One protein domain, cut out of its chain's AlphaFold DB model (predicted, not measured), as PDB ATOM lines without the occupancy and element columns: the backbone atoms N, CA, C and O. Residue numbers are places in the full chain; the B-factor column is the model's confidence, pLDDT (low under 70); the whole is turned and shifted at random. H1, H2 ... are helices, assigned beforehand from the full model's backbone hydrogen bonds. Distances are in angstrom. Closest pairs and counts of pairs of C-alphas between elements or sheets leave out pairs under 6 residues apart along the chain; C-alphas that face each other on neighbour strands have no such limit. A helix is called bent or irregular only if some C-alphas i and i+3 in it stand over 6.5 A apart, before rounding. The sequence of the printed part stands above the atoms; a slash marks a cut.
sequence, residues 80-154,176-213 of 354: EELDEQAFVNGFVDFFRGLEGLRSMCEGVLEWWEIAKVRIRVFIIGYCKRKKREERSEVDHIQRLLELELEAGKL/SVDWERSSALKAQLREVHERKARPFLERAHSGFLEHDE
ATOM      1  N   GLU A  80     207.993 135.353 179.507       81.50
ATOM      2  CA  GLU A  80     206.992 135.090 178.471       81.50
ATOM      3  C   GLU A  80     206.460 136.389 177.843       81.50
ATOM      4  O   GLU A  80     206.215 136.432 176.642       81.50
ATOM      5  N   GLU A  81     206.376 137.486 178.612       83.81
ATOM      6  CA  GLU A  81     205.977 138.783 178.052       83.81
ATOM      7  C   GLU A  81     206.954 139.313 176.995       83.81
ATOM      8  O   GLU A  81     206.550 140.089 176.134       83.81
ATOM      9  N   LEU A  82     208.228 138.919 177.047       86.44
ATOM     10  CA  LEU A  82     209.247 139.334 176.081       86.44
ATOM     11  C   LEU A  82     209.141 138.581 174.750       86.44
ATOM     12  O   LEU A  82     209.636 139.084 173.744       86.44
ATOM     13  N   ASP A  83     208.494 137.415 174.750       87.31
ATOM     14  CA  ASP A  83     208.331 136.562 173.571       87.31
ATOM     15  C   ASP A  83     207.048 136.907 172.784       87.31
ATOM     16  O   ASP A  83     206.852 136.467 171.650       87.31
ATOM     17  N   GLU A  84     206.165 137.735 173.349       90.44
ATOM     18  CA  GLU A  84     204.931 138.162 172.693       90.44
ATOM     19  C   GLU A  84     205.189 139.167 171.574       90.44
ATOM     20  O   GLU A  84     205.634 140.293 171.803       90.44
ATOM     21  N   GLN A  85     204.775 138.827 170.351       94.38
ATOM     22  CA  GLN A  85     204.968 139.701 169.191       94.38
ATOM     23  C   GLN A  85     204.342 141.092 169.377       94.38
ATOM     24  O   GLN A  85     204.901 142.095 168.937       94.38
ATOM     25  N   ALA A  86     203.200 141.180 170.068       93.69
ATOM     26  CA  ALA A  86     202.563 142.453 170.393       93.69
ATOM     27  C   ALA A  86     203.416 143.311 171.347       93.69
ATOM     28  O   ALA A  86     203.460 144.534 171.196       93.69
ATOM     29  N   PHE A  87     204.096 142.685 172.314       94.75
ATOM     30  CA  PHE A  87     205.059 143.368 173.174       94.75
ATOM     31  C   PHE A  87     206.275 143.811 172.365       94.75
ATOM     32  O   PHE A  87     206.633 144.984 172.425       94.75
ATOM     33  N   VAL A  88     206.867 142.907 171.576       94.88
ATOM     34  CA  VAL A  88     208.057 143.183 170.759       94.88
ATOM     35  C   VAL A  88     207.806 144.348 169.809       94.88
ATOM     36  O   VAL A  88     208.569 145.311 169.815       94.88
ATOM     37  N   ASN A  89     206.710 144.319 169.051       95.75
ATOM     38  CA  ASN A  89     206.355 145.389 168.117       95.75
ATOM     39  C   ASN A  89     206.160 146.719 168.852       95.75
ATOM     40  O   ASN A  89     206.779 147.723 168.500       95.75
ATOM     41  N   GLY A  90     205.366 146.712 169.929       95.75
ATOM     42  CA  GLY A  90     205.128 147.913 170.727       95.75
ATOM     43  C   GLY A  90     206.405 148.466 171.362       95.75
ATOM     44  O   GLY A  90     206.576 149.681 171.439       95.75
ATOM     45  N   PHE A  91     207.314 147.591 171.801       95.56
ATOM     46  CA  PHE A  91     208.594 147.977 172.379       95.56
ATOM     47  C   PHE A  91     209.533 148.558 171.325       95.56
ATOM     48  O   PHE A  91     210.170 149.570 171.597       95.56
ATOM     49  N   VAL A  92     209.609 147.964 170.132       95.12
ATOM     50  CA  VAL A  92     210.437 148.465 169.024       95.12
ATOM     51  C   VAL A  92     210.005 149.873 168.624       95.12
ATOM     52  O   VAL A  92     210.851 150.765 168.536       95.12
ATOM     53  N   ASP A  93     208.705 150.106 168.448       94.12
ATOM     54  CA  ASP A  93     208.188 151.433 168.093       94.12
ATOM     55  C   ASP A  93     208.432 152.454 169.210       94.12
ATOM     56  O   ASP A  93     208.907 153.566 168.966       94.12
ATOM     57  N   PHE A  94     208.193 152.054 170.460       95.06
ATOM     58  CA  PHE A  94     208.509 152.864 171.632       95.06
ATOM     59  C   PHE A  94     210.007 153.209 171.721       95.06
ATOM     60  O   PHE A  94     210.367 154.357 171.990       95.06
ATOM     61  N   PHE A  95     210.888 152.234 171.486       94.19
ATOM     62  CA  PHE A  95     212.333 152.395 171.607       94.19
ATOM     63  C   PHE A  95     212.907 153.284 170.500       94.19
ATOM     64  O   PHE A  95     213.744 154.135 170.791       94.19
ATOM     65  N   ARG A  96     212.394 153.193 169.265       92.31
ATOM     66  CA  ARG A  96     212.719 154.149 168.187       92.31
ATOM     67  C   ARG A  96     212.418 155.592 168.600       92.31
ATOM     68  O   ARG A  96     213.220 156.491 168.359       92.31
ATOM     69  N   GLY A  97     211.301 155.814 169.296       88.56
ATOM     70  CA  GLY A  97     210.977 157.118 169.880       88.56
ATOM     71  C   GLY A  97     211.972 157.573 170.958       88.56
ATOM     72  O   GLY A  97     212.268 158.763 171.062       88.56
ATOM     73  N   LEU A  98     212.528 156.643 171.744       87.75
ATOM     74  CA  LEU A  98     213.571 156.947 172.734       87.75
ATOM     75  C   LEU A  98     214.917 157.297 172.097       87.75
ATOM     76  O   LEU A  98     215.622 158.160 172.622       87.75
ATOM     77  N   GLU A  99     215.287 156.656 170.990       86.38
ATOM     78  CA  GLU A  99     216.506 156.996 170.249       86.38
ATOM     79  C   GLU A  99     216.468 158.439 169.735       86.38
ATOM     80  O   GLU A  99     217.475 159.144 169.818       86.38
ATOM     81  N   GLY A 100     215.293 158.923 169.317       83.25
ATOM     82  CA  GLY A 100     215.088 160.318 168.912       83.25
ATOM     83  C   GLY A 100     215.385 161.352 170.007       83.25
ATOM     84  O   GLY A 100     215.714 162.493 169.697       83.25
ATOM     85  N   LEU A 101     215.346 160.961 171.288       82.19
ATOM     86  CA  LEU A 101     215.670 161.835 172.427       82.19
ATOM     87  C   LEU A 101     217.177 161.942 172.701       82.19
ATOM     88  O   LEU A 101     217.593 162.712 173.568       82.19
ATOM     89  N   ARG A 102     218.015 161.177 171.990       81.94
ATOM     90  CA  ARG A 102     219.468 161.154 172.213       81.94
ATOM     91  C   ARG A 102     220.121 162.517 171.999       81.94
ATOM     92  O   ARG A 102     221.036 162.858 172.739       81.94
ATOM     93  N   SER A 103     219.662 163.285 171.013       86.31
ATOM     94  CA  SER A 103     220.197 164.617 170.696       86.31
ATOM     95  C   SER A 103     219.922 165.663 171.780       86.31
ATOM     96  O   SER A 103     220.576 166.699 171.798       86.31
ATOM     97  N   MET A 104     218.976 165.395 172.685       84.06
ATOM     98  CA  MET A 104     218.597 166.297 173.775       84.06
ATOM     99  C   MET A 104     219.402 166.072 175.061       84.06
ATOM    100  O   MET A 104     219.184 166.782 176.036       84.06
ATOM    101  N   CYS A 105     220.282 165.068 175.091       80.75
ATOM    102  CA  CYS A 105     221.084 164.719 176.262       80.75
ATOM    103  C   CYS A 105     222.538 165.156 176.056       80.75
ATOM    104  O   CYS A 105     223.055 165.075 174.940       80.75
ATOM    105  N   GLU A 106     223.234 165.531 177.130       80.94
ATOM    106  CA  GLU A 106     224.647 165.933 177.068       80.94
ATOM    107  C   GLU A 106     225.554 164.763 176.654       80.94
ATOM    108  O   GLU A 106     226.633 164.950 176.087       80.94
ATOM    109  N   GLY A 107     225.113 163.523 176.900       82.12
ATOM    110  CA  GLY A 107     225.834 162.334 176.471       82.12
ATOM    111  C   GLY A 107     225.041 161.032 176.546       82.12
ATOM    112  O   GLY A 107     223.960 160.937 177.123       82.12
ATOM    113  N   VAL A 108     225.633 159.974 175.981       84.44
ATOM    114  CA  VAL A 108     225.017 158.637 175.864       84.44
ATOM    115  C   VAL A 108     224.650 158.037 177.225       84.44
ATOM    116  O   VAL A 108     223.655 157.328 177.334       84.44
ATOM    117  N   LEU A 109     225.432 158.315 178.272       85.94
ATOM    118  CA  LEU A 109     225.147 157.802 179.614       85.94
ATOM    119  C   LEU A 109     223.890 158.431 180.216       85.94
ATOM    120  O   LEU A 109     223.080 157.711 180.788       85.94
ATOM    121  N   GLU A 110     223.722 159.744 180.076       82.31
ATOM    122  CA  GLU A 110     222.529 160.448 180.552       82.31
ATOM    123  C   GLU A 110     221.286 159.974 179.793       82.31
ATOM    124  O   GLU A 110     220.297 159.571 180.408       82.31
ATOM    125  N   TRP A 111     221.386 159.907 178.463       89.38
ATOM    126  CA  TRP A 111     220.337 159.338 177.620       89.38
ATOM    127  C   TRP A 111     219.945 157.928 178.077       89.38
ATOM    128  O   TRP A 111     218.760 157.621 178.199       89.38
ATOM    129  N   TRP A 112     220.924 157.074 178.394       89.38
ATOM    130  CA  TRP A 112     220.660 155.708 178.839       89.38
ATOM    131  C   TRP A 112     219.967 155.636 180.207       89.38
ATOM    132  O   TRP A 112     219.111 154.774 180.418       89.38
ATOM    133  N   GLU A 113     220.280 156.534 181.146       87.06
ATOM    134  CA  GLU A 113     219.548 156.622 182.419       87.06
ATOM    135  C   GLU A 113     218.074 156.990 182.197       87.06
ATOM    136  O   GLU A 113     217.184 156.346 182.763       87.06
ATOM    137  N   ILE A 114     217.799 157.949 181.307       86.06
ATOM    138  CA  ILE A 114     216.435 158.342 180.926       86.06
ATOM    139  C   ILE A 114     215.716 157.183 180.220       86.06
ATOM    140  O   ILE A 114     214.569 156.861 180.555       86.06
ATOM    141  N   ALA A 115     216.393 156.522 179.279       87.50
ATOM    142  CA  ALA A 115     215.859 155.387 178.539       87.50
ATOM    143  C   ALA A 115     215.442 154.257 179.487       87.50
ATOM    144  O   ALA A 115     214.313 153.783 179.395       87.50
ATOM    145  N   LYS A 116     216.278 153.884 180.466       88.94
ATOM    146  CA  LYS A 116     215.944 152.845 181.458       88.94
ATOM    147  C   LYS A 116     214.665 153.150 182.239       88.94
ATOM    148  O   LYS A 116     213.843 152.252 182.433       88.94
ATOM    149  N   VAL A 117     214.478 154.394 182.685       89.00
ATOM    150  CA  VAL A 117     213.262 154.792 183.418       89.00
ATOM    151  C   VAL A 117     212.038 154.672 182.516       89.00
ATOM    152  O   VAL A 117     211.032 154.085 182.919       89.00
ATOM    153  N   ARG A 118     212.126 155.165 181.277       91.06
ATOM    154  CA  ARG A 118     211.014 155.102 180.323       91.06
ATOM    155  C   ARG A 118     210.698 153.665 179.901       91.06
ATOM    156  O   ARG A 118     209.526 153.306 179.877       91.06
ATOM    157  N   ILE A 119     211.711 152.831 179.658       92.38
ATOM    158  CA  ILE A 119     211.569 151.390 179.393       92.38
ATOM    159  C   ILE A 119     210.816 150.720 180.540       92.38
ATOM    160  O   ILE A 119     209.833 150.022 180.313       92.38
ATOM    161  N   ARG A 120     211.209 150.982 181.792       90.50
ATOM    162  CA  ARG A 120     210.508 150.437 182.960       90.50
ATOM    163  C   ARG A 120     209.033 150.845 182.984       90.50
ATOM    164  O   ARG A 120     208.177 150.003 183.246       90.50
ATOM    165  N   VAL A 121     208.733 152.121 182.740       91.88
ATOM    166  CA  VAL A 121     207.351 152.630 182.709       91.88
ATOM    167  C   VAL A 121     206.547 151.962 181.594       91.88
ATOM    168  O   VAL A 121     205.427 151.522 181.852       91.88
ATOM    169  N   PHE A 122     207.128 151.835 180.400       93.81
ATOM    170  CA  PHE A 122     206.516 151.149 179.264       93.81
ATOM    171  C   PHE A 122     206.157 149.705 179.617       93.81
ATOM    172  O   PHE A 122     204.992 149.325 179.507       93.81
ATOM    173  N   ILE A 123     207.123 148.927 180.119       93.81
ATOM    174  CA  ILE A 123     206.912 147.508 180.422       93.81
ATOM    175  C   ILE A 123     205.835 147.345 181.501       93.81
ATOM    176  O   ILE A 123     204.886 146.585 181.328       93.81
ATOM    177  N   ILE A 124     205.914 148.116 182.593       90.56
ATOM    178  CA  ILE A 124     204.897 148.076 183.656       90.56
ATOM    179  C   ILE A 124     203.513 148.446 183.104       90.56
ATOM    180  O   ILE A 124     202.515 147.837 183.493       90.56
ATOM    181  N   GLY A 125     203.437 149.453 182.231       93.25
ATOM    182  CA  GLY A 125     202.196 149.881 181.589       93.25
ATOM    183  C   GLY A 125     201.594 148.784 180.712       93.25
ATOM    184  O   GLY A 125     200.410 148.476 180.854       93.25
ATOM    185  N   TYR A 126     202.421 148.152 179.880       94.56
ATOM    186  CA  TYR A 126     202.032 147.028 179.037       94.56
ATOM    187  C   TYR A 126     201.475 145.869 179.872       94.56
ATOM    188  O   TYR A 126     200.319 145.485 179.687       94.56
ATOM    189  N   CYS A 127     202.234 145.378 180.860       91.31
ATOM    190  CA  CYS A 127     201.815 144.252 181.700       91.31
ATOM    191  C   CYS A 127     200.522 144.568 182.468       91.31
ATOM    192  O   CYS A 127     199.634 143.723 182.577       91.31
ATOM    193  N   LYS A 128     200.365 145.800 182.979       91.06
ATOM    194  CA  LYS A 128     199.123 146.227 183.648       91.06
ATOM    195  C   LYS A 128     197.923 146.206 182.710       91.06
ATOM    196  O   LYS A 128     196.850 145.775 183.133       91.06
ATOM    197  N   ARG A 129     198.092 146.700 181.481       93.31
ATOM    198  CA  ARG A 129     197.036 146.727 180.465       93.31
ATOM    199  C   ARG A 129     196.640 145.307 180.068       93.31
ATOM    200  O   ARG A 129     195.468 144.978 180.203       93.31
ATOM    201  N   LYS A 130     197.609 144.451 179.747       90.44
ATOM    202  CA  LYS A 130     197.381 143.030 179.455       90.44
ATOM    203  C   LYS A 130     196.626 142.329 180.588       90.44
ATOM    204  O   LYS A 130     195.566 141.754 180.374       90.44
ATOM    205  N   LYS A 131     197.082 142.474 181.840       88.31
ATOM    206  CA  LYS A 131     196.377 141.906 183.007       88.31
ATOM    207  C   LYS A 131     194.983 142.489 183.219       88.31
ATOM    208  O   LYS A 131     194.143 141.858 183.855       88.31
ATOM    209  N   ARG A 132     194.717 143.721 182.784       91.62
ATOM    210  CA  ARG A 132     193.369 144.302 182.817       91.62
ATOM    211  C   ARG A 132     192.486 143.684 181.733       91.62
ATOM    212  O   ARG A 132     191.360 143.331 182.053       91.62
ATOM    213  N   GLU A 133     192.995 143.523 180.518       90.12
ATOM    214  CA  GLU A 133     192.297 142.874 179.400       90.12
ATOM    215  C   GLU A 133     191.952 141.413 179.749       90.12
ATOM    216  O   GLU A 133     190.784 141.042 179.714       90.12
ATOM    217  N   GLU A 134     192.915 140.636 180.259       87.31
ATOM    218  CA  GLU A 134     192.708 139.251 180.728       87.31
ATOM    219  C   GLU A 134     191.681 139.117 181.867       87.31
ATOM    220  O   GLU A 134     191.098 138.047 182.057       87.31
ATOM    221  N   ARG A 135     191.530 140.153 182.703       88.88
ATOM    222  CA  ARG A 135     190.500 140.193 183.754       88.88
ATOM    223  C   ARG A 135     189.151 140.569 183.174       88.88
ATOM    224  O   ARG A 135     188.168 139.928 183.506       88.88
ATOM    225  N   SER A 136     189.123 141.549 182.276       90.50
ATOM    226  CA  SER A 136     187.904 141.978 181.595       90.50
ATOM    227  C   SER A 136     187.272 140.851 180.784       90.50
ATOM    228  O   SER A 136     186.053 140.760 180.759       90.50
ATOM    229  N   GLU A 137     188.083 139.998 180.150       90.62
ATOM    230  CA  GLU A 137     187.630 138.789 179.452       90.62
ATOM    231  C   GLU A 137     186.882 137.846 180.409       90.62
ATOM    232  O   GLU A 137     185.727 137.504 180.172       90.62
ATOM    233  N   VAL A 138     187.502 137.495 181.542       90.12
ATOM    234  CA  VAL A 138     186.879 136.624 182.554       90.12
ATOM    235  C   VAL A 138     185.631 137.266 183.149       90.12
ATOM    236  O   VAL A 138     184.591 136.621 183.215       90.12
ATOM    237  N   ASP A 139     185.710 138.537 183.545       88.56
ATOM    238  CA  ASP A 139     184.591 139.276 184.140       88.56
ATOM    239  C   ASP A 139     183.413 139.413 183.168       88.56
ATOM    240  O   ASP A 139     182.267 139.548 183.599       88.56
ATOM    241  N   HIS A 140     183.677 139.432 181.862       89.12
ATOM    242  CA  HIS A 140     182.648 139.480 180.834       89.12
ATOM    243  C   HIS A 140     181.946 138.126 180.695       89.12
ATOM    244  O   HIS A 140     180.729 138.067 180.864       89.12
ATOM    245  N   ILE A 141     182.699 137.037 180.495       89.81
ATOM    246  CA  ILE A 141     182.129 135.684 180.370       89.81
ATOM    247  C   ILE A 141     181.379 135.297 181.656       89.81
ATOM    248  O   ILE A 141     180.267 134.773 181.604       89.81
ATOM    249  N   GLN A 142     181.946 135.618 182.822       89.62
ATOM    250  CA  GLN A 142     181.320 135.369 184.119       89.62
ATOM    251  C   GLN A 142     180.004 136.144 184.279       89.62
ATOM    252  O   GLN A 142     179.025 135.579 184.764       89.62
ATOM    253  N   ARG A 143     179.945 137.411 183.846       87.06
ATOM    254  CA  ARG A 143     178.702 138.194 183.891       87.06
ATOM    255  C   ARG A 143     177.633 137.665 182.947       87.06
ATOM    256  O   ARG A 143     176.467 137.664 183.319       87.06
ATOM    257  N   LEU A 144     178.009 137.190 181.760       86.44
ATOM    258  CA  LEU A 144     177.058 136.533 180.861       86.44
ATOM    259  C   LEU A 144     176.464 135.271 181.503       86.44
ATOM    260  O   LEU A 144     175.257 135.063 181.420       86.44
ATOM    261  N   LEU A 145     177.286 134.470 182.190       86.88
ATOM    262  CA  LEU A 145     176.818 133.273 182.897       86.88
ATOM    263  C   LEU A 145     175.867 133.619 184.049       86.88
ATOM    264  O   LEU A 145     174.858 132.946 184.244       86.88
ATOM    265  N   GLU A 146     176.187 134.657 184.819       84.31
ATOM    266  CA  GLU A 146     175.317 135.150 185.889       84.31
ATOM    267  C   GLU A 146     173.962 135.609 185.343       84.31
ATOM    268  O   GLU A 146     172.936 135.164 185.849       84.31
ATOM    269  N   LEU A 147     173.953 136.416 184.277       80.75
ATOM    270  CA  LEU A 147     172.720 136.915 183.661       80.75
ATOM    271  C   LEU A 147     171.839 135.783 183.117       80.75
ATOM    272  O   LEU A 147     170.629 135.813 183.319       80.75
ATOM    273  N   GLU A 148     172.431 134.775 182.472       78.75
ATOM    274  CA  GLU A 148     171.702 133.608 181.955       78.75
ATOM    275  C   GLU A 148     171.007 132.826 183.085       78.75
ATOM    276  O   GLU A 148     169.849 132.424 182.978       78.75
ATOM    277  N   LEU A 149     171.692 132.659 184.219       75.69
ATOM    278  CA  LEU A 149     171.159 131.933 185.373       75.69
ATOM    279  C   LEU A 149     170.196 132.773 186.225       75.69
ATOM    280  O   LEU A 149     169.345 132.207 186.913       75.69
ATOM    281  N   GLU A 150     170.316 134.100 186.211       73.44
ATOM    282  CA  GLU A 150     169.381 135.022 186.865       73.44
ATOM    283  C   GLU A 150     168.076 135.176 186.072       73.44
ATOM    284  O   GLU A 150     167.001 135.178 186.679       73.44
ATOM    285  N   ALA A 151     168.148 135.212 184.735       63.12
ATOM    286  CA  ALA A 151     166.988 135.308 183.845       63.12
ATOM    287  C   ALA A 151     165.978 134.166 184.052       63.12
ATOM    288  O   ALA A 151     164.773 134.374 183.935       63.12
ATOM    289  N   GLY A 152     166.448 132.974 184.431       56.31
ATOM    290  CA  GLY A 152     165.562 131.861 184.773       56.31
ATOM    291  C   GLY A 152     165.086 131.798 186.226       56.31
ATOM    292  O   GLY A 152     164.212 130.991 186.529       56.31
ATOM    293  N   LYS A 153     165.635 132.618 187.134       56.66
ATOM    294  CA  LYS A 153     165.225 132.674 188.555       56.66
ATOM    295  C   LYS A 153     164.150 133.728 188.814       56.66
ATOM    296  O   LYS A 153     163.318 133.555 189.700       56.66
ATOM    297  N   LEU A 154     164.174 134.821 188.059       46.06
ATOM    298  CA  LEU A 154     163.221 135.920 188.148       46.06
ATOM    299  C   LEU A 154     162.460 135.961 186.833       46.06
ATOM    300  O   LEU A 154     162.984 136.499 185.866       46.06
ATOM    301  N   SER A 176     163.320 131.628 180.161       57.41
ATOM    302  CA  SER A 176     163.734 130.334 180.713       57.41
ATOM    303  C   SER A 176     165.249 130.186 180.560       57.41
ATOM    304  O   SER A 176     165.790 130.631 179.553       57.41
ATOM    305  N   VAL A 177     165.916 129.525 181.518       65.62
ATOM    306  CA  VAL A 177     167.366 129.247 181.446       65.62
ATOM    307  C   VAL A 177     167.688 128.473 180.168       65.62
ATOM    308  O   VAL A 177     167.163 127.372 179.978       65.62
ATOM    309  N   ASP A 178     168.599 128.991 179.345       77.25
ATOM    310  CA  ASP A 178     169.238 128.223 178.281       77.25
ATOM    311  C   ASP A 178     170.424 127.433 178.863       77.25
ATOM    312  O   ASP A 178     171.501 127.958 179.185       77.25
ATOM    313  N   TRP A 179     170.209 126.129 179.046       76.44
ATOM    314  CA  TRP A 179     171.215 125.235 179.617       76.44
ATOM    315  C   TRP A 179     172.388 124.968 178.666       76.44
ATOM    316  O   TRP A 179     173.516 124.756 179.127       76.44
ATOM    317  N   GLU A 180     172.154 124.998 177.353       82.50
ATOM    318  CA  GLU A 180     173.212 124.825 176.356       82.50
ATOM    319  C   GLU A 180     174.146 126.034 176.385       82.50
ATOM    320  O   GLU A 180     175.364 125.878 176.514       82.50
ATOM    321  N   ARG A 181     173.578 127.244 176.400       83.50
ATOM    322  CA  ARG A 181     174.345 128.488 176.528       83.50
ATOM    323  C   ARG A 181     175.101 128.574 177.851       83.50
ATOM    324  O   ARG A 181     176.287 128.905 177.860       83.50
ATOM    325  N   SER A 182     174.459 128.213 178.961       83.06
ATOM    326  CA  SER A 182     175.112 128.141 180.276       83.06
ATOM    327  C   SER A 182     176.297 127.168 180.271       83.06
ATOM    328  O   SER A 182     177.366 127.474 180.806       83.06
ATOM    329  N   SER A 183     176.137 126.004 179.636       85.81
ATOM    330  CA  SER A 183     177.199 125.002 179.503       85.81
ATOM    331  C   SER A 183     178.354 125.510 178.635       85.81
ATOM    332  O   SER A 183     179.517 125.325 179.000       85.81
ATOM    333  N   ALA A 184     178.055 126.215 177.542       89.56
ATOM    334  CA  ALA A 184     179.059 126.829 176.678       89.56
ATOM    335  C   ALA A 184     179.871 127.914 177.408       89.56
ATOM    336  O   ALA A 184     181.100 127.909 177.349       89.56
ATOM    337  N   LEU A 185     179.214 128.798 178.166       90.69
ATOM    338  CA  LEU A 185     179.888 129.831 178.967       90.69
ATOM    339  C   LEU A 185     180.784 129.221 180.055       90.69
ATOM    340  O   LEU A 185     181.914 129.670 180.260       90.69
ATOM    341  N   LYS A 186     180.330 128.147 180.720       89.69
ATOM    342  CA  LYS A 186     181.164 127.387 181.668       89.69
ATOM    343  C   LYS A 186     182.381 126.757 180.985       89.69
ATOM    344  O   LYS A 186     183.470 126.775 181.557       89.69
ATOM    345  N   ALA A 187     182.226 126.221 179.775       91.44
ATOM    346  CA  ALA A 187     183.341 125.672 179.006       91.44
ATOM    347  C   ALA A 187     184.369 126.754 178.629       91.44
ATOM    348  O   ALA A 187     185.566 126.540 178.811       91.44
ATOM    349  N   GLN A 188     183.917 127.942 178.213       93.38
ATOM    350  CA  GLN A 188     184.809 129.078 177.940       93.38
ATOM    351  C   GLN A 188     185.570 129.529 179.195       93.38
ATOM    352  O   GLN A 188     186.783 129.737 179.147       93.38
ATOM    353  N   LEU A 189     184.892 129.628 180.347       91.94
ATOM    354  CA  LEU A 189     185.562 129.927 181.619       91.94
ATOM    355  C   LEU A 189     186.628 128.878 181.945       91.94
ATOM    356  O   LEU A 189     187.751 129.240 182.298       91.94
ATOM    357  N   ARG A 190     186.309 127.587 181.787       92.38
ATOM    358  CA  ARG A 190     187.271 126.496 181.990       92.38
ATOM    359  C   ARG A 190     188.518 126.684 181.137       92.38
ATOM    360  O   ARG A 190     189.616 126.661 181.684       92.38
ATOM    361  N   GLU A 191     188.355 126.913 179.839       93.25
ATOM    362  CA  GLU A 191     189.472 127.080 178.906       93.25
ATOM    363  C   GLU A 191     190.379 128.255 179.304       93.25
ATOM    364  O   GLU A 191     191.603 128.113 179.388       93.25
ATOM    365  N   VAL A 192     189.788 129.409 179.637       90.06
ATOM    366  CA  VAL A 192     190.547 130.586 180.088       90.06
ATOM    367  C   VAL A 192     191.309 130.292 181.385       90.06
ATOM    368  O   VAL A 192     192.463 130.709 181.533       90.06
ATOM    369  N   HIS A 193     190.698 129.573 182.328       88.81
ATOM    370  CA  HIS A 193     191.336 129.207 183.591       88.81
ATOM    371  C   HIS A 193     192.445 128.159 183.420       88.81
ATOM    372  O   HIS A 193     193.507 128.312 184.026       88.81
ATOM    373  N   GLU A 194     192.262 127.150 182.570       89.75
ATOM    374  CA  GLU A 194     193.285 126.144 182.256       89.75
ATOM    375  C   GLU A 194     194.491 126.772 181.553       89.75
ATOM    376  O   GLU A 194     195.638 126.542 181.951       89.75
ATOM    377  N   ARG A 195     194.243 127.659 180.580       87.19
ATOM    378  CA  ARG A 195     195.289 128.449 179.917       87.19
ATOM    379  C   ARG A 195     196.103 129.270 180.918       87.19
ATOM    380  O   ARG A 195     197.320 129.346 180.790       87.19
ATOM    381  N   LYS A 196     195.456 129.866 181.926       83.62
ATOM    382  CA  LYS A 196     196.128 130.627 182.997       83.62
ATOM    383  C   LYS A 196     196.871 129.733 183.996       83.62
ATOM    384  O   LYS A 196     197.883 130.161 184.546       83.62
ATOM    385  N   ALA A 197     196.383 128.519 184.247       84.81
ATOM    386  CA  ALA A 197     196.981 127.587 185.199       84.81
ATOM    387  C   ALA A 197     198.237 126.895 184.650       84.81
ATOM    388  O   ALA A 197     199.170 126.647 185.413       84.81
ATOM    389  N   ARG A 198     198.296 126.610 183.343       83.12
ATOM    390  CA  ARG A 198     199.402 125.854 182.732       83.12
ATOM    391  C   ARG A 198     200.794 126.466 183.000       83.12
ATOM    392  O   ARG A 198     201.616 125.746 183.566       83.12
ATOM    393  N   PRO A 199     201.060 127.765 182.749       77.69
ATOM    394  CA  PRO A 199     202.371 128.358 183.042       77.69
ATOM    395  C   PRO A 199     202.715 128.333 184.536       77.69
ATOM    396  O   PRO A 199     203.867 128.173 184.929       77.69
ATOM    397  N   PHE A 200     201.708 128.473 185.406       79.69
ATOM    398  CA  PHE A 200     201.910 128.366 186.849       79.69
ATOM    399  C   PHE A 200     202.350 126.956 187.255       79.69
ATOM    400  O   PHE A 200     203.301 126.825 188.021       79.69
ATOM    401  N   LEU A 201     201.690 125.918 186.732       80.19
ATOM    402  CA  LEU A 201     202.036 124.522 187.008       80.19
ATOM    403  C   LEU A 201     203.435 124.175 186.493       80.19
ATOM    404  O   LEU A 201     204.202 123.542 187.213       80.19
ATOM    405  N   GLU A 202     203.793 124.641 185.297       76.19
ATOM    406  CA  GLU A 202     205.138 124.469 184.737       76.19
ATOM    407  C   GLU A 202     206.202 125.120 185.627       76.19
ATOM    408  O   GLU A 202     207.174 124.469 186.000       76.19
ATOM    409  N   ARG A 203     205.991 126.370 186.062       77.25
ATOM    410  CA  ARG A 203     206.918 127.061 186.974       77.25
ATOM    411  C   ARG A 203     207.001 126.407 188.347       77.25
ATOM    412  O   ARG A 203     208.086 126.346 188.917       77.25
ATOM    413  N   ALA A 204     205.880 125.931 188.884       75.31
ATOM    414  CA  ALA A 204     205.859 125.198 190.146       75.31
ATOM    415  C   ALA A 204     206.663 123.895 190.034       75.31
ATOM    416  O   ALA A 204     207.444 123.582 190.927       75.31
ATOM    417  N   HIS A 205     206.528 123.185 188.912       73.88
ATOM    418  CA  HIS A 205     207.282 121.970 188.627       73.88
ATOM    419  C   HIS A 205     208.780 122.241 188.422       73.88
ATOM    420  O   HIS A 205     209.604 121.570 189.036       73.88
ATOM    421  N   SER A 206     209.158 123.254 187.635       70.19
ATOM    422  CA  SER A 206     210.564 123.656 187.482       70.19
ATOM    423  C   SER A 206     211.180 124.107 188.805       70.19
ATOM    424  O   SER A 206     212.291 123.704 189.116       70.19
ATOM    425  N   GLY A 207     210.456 124.886 189.613       70.25
ATOM    426  CA  GLY A 207     210.924 125.299 190.935       70.25
ATOM    427  C   GLY A 207     211.086 124.126 191.905       70.25
ATOM    428  O   GLY A 207     212.036 124.110 192.680       70.25
ATOM    429  N   PHE A 208     210.194 123.133 191.842       71.69
ATOM    430  CA  PHE A 208     210.340 121.879 192.584       71.69
ATOM    431  C   PHE A 208     211.608 121.133 192.151       71.69
ATOM    432  O   PHE A 208     212.439 120.813 192.992       71.69
ATOM    433  N   LEU A 209     211.821 120.949 190.844       64.00
ATOM    434  CA  LEU A 209     213.041 120.326 190.324       64.00
ATOM    435  C   LEU A 209     214.302 121.091 190.748       64.00
ATOM    436  O   LEU A 209     215.227 120.484 191.257       64.00
ATOM    437  N   GLU A 210     214.337 122.418 190.635       65.88
ATOM    438  CA  GLU A 210     215.503 123.223 191.031       65.88
ATOM    439  C   GLU A 210     215.826 123.155 192.535       65.88
ATOM    440  O   GLU A 210     216.986 123.306 192.926       65.88
ATOM    441  N   HIS A 211     214.816 122.968 193.392       58.75
ATOM    442  CA  HIS A 211     214.992 122.911 194.845       58.75
ATOM    443  C   HIS A 211     215.228 121.498 195.384       58.75
ATOM    444  O   HIS A 211     215.967 121.354 196.361       58.75
ATOM    445  N   ASP A 212     214.645 120.484 194.748       62.47
ATOM    446  CA  ASP A 212     214.713 119.088 195.178       62.47
ATOM    447  C   ASP A 212     215.681 118.238 194.325       62.47
ATOM    448  O   ASP A 212     216.000 117.102 194.690       62.47
ATOM    449  N   GLU A 213     216.258 118.784 193.243       58.31
ATOM    450  CA  GLU A 213     217.453 118.222 192.602       58.31
ATOM    451  C   GLU A 213     218.665 118.362 193.531       58.31
ATOM    452  O   GLU A 213     219.402 119.351 193.548       58.31
TER     453      GLU A 213
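What this domain is: This is residues 80 to 154 and 176 to 213 of the 354 residues of an uncharacterized protein of Coregonus sp. 'balchen' (UniProt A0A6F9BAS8). One very long helix, H3, makes the long axis; H2 folds back along its first part as a helical hairpin, and H4a runs back along its far part. Residues 200 to 213, of which 200 to 212 belong to H4, stick out to one side, and the short H1 lies near the middle of H3. The printed part has 113 residues with four named helices, H1 to H4 in chain order, and no named strand: all helix. It is extended, with a radius of gyration of the C-alphas of 22.0 A, and flat, spanning 70 by 44 by 20 A.

How they stand to each other: Start at H1, residues 80 to 83; a tight link leads to H2, residues 85 to 104, irregular, but only just: C-alphas 100 and 103 are 6.9 A apart. H2 touches H3, residues 108 to 151, with H3's residues 108 to 126 alone; look at their closest C-alphas, Arg 102 and Trp 111, 5.8 A apart. This hairpin runs opposite ways at a shallow tilt of 32 degrees. H1 is close to H3 but not clearly touching, with the C-alphas of Glu 81 and Cys 127 closest at 7.8 A. H4, residues 179 to 212, was assigned as one helix by its hydrogen bonds but is bent, C-alphas 196 and 199 being 6.6 A apart; its arms are H4a, 179 to 196, and H4b, 199 to 212, at a tilt of 37 degrees, only just steep. H4a touches H3's residues 138 to 149 alone, closest at the C-alphas of Leu 145 and Ser 182, 6.0 A, opposite ways at a shallow tilt of 24 degrees. H4b is apart from H1, H2 and H3. Every O i to N i+4 pair is within hydrogen-bond range in H4a and H4b, against 12 of 16 in H2 and 39 of 40 in H3; H1 is too short for one.

Where its parts are: Find C-alpha 80 at (206.992, 135.090, 178.471), where H1 begins; H2 then covers 30.2 A. From C-alpha 108 at (225.017, 158.637, 175.864), H3 runs 63.1 A. H4a covers 25.7 A and H4b 19.6 A, ending at C-alpha 212, (214.713, 119.088, 195.178).

The domain as a whole: The C-alphas farthest apart, Glu 106 and Ser 176, are 70.6 A apart. Residues 155 to 175 are not printed, and C-alphas 154 and 176 are 9.3 A apart across this cut. Look for pLDDT under 70 at residues 151 to 154, 176 to 177 and 209 to 213.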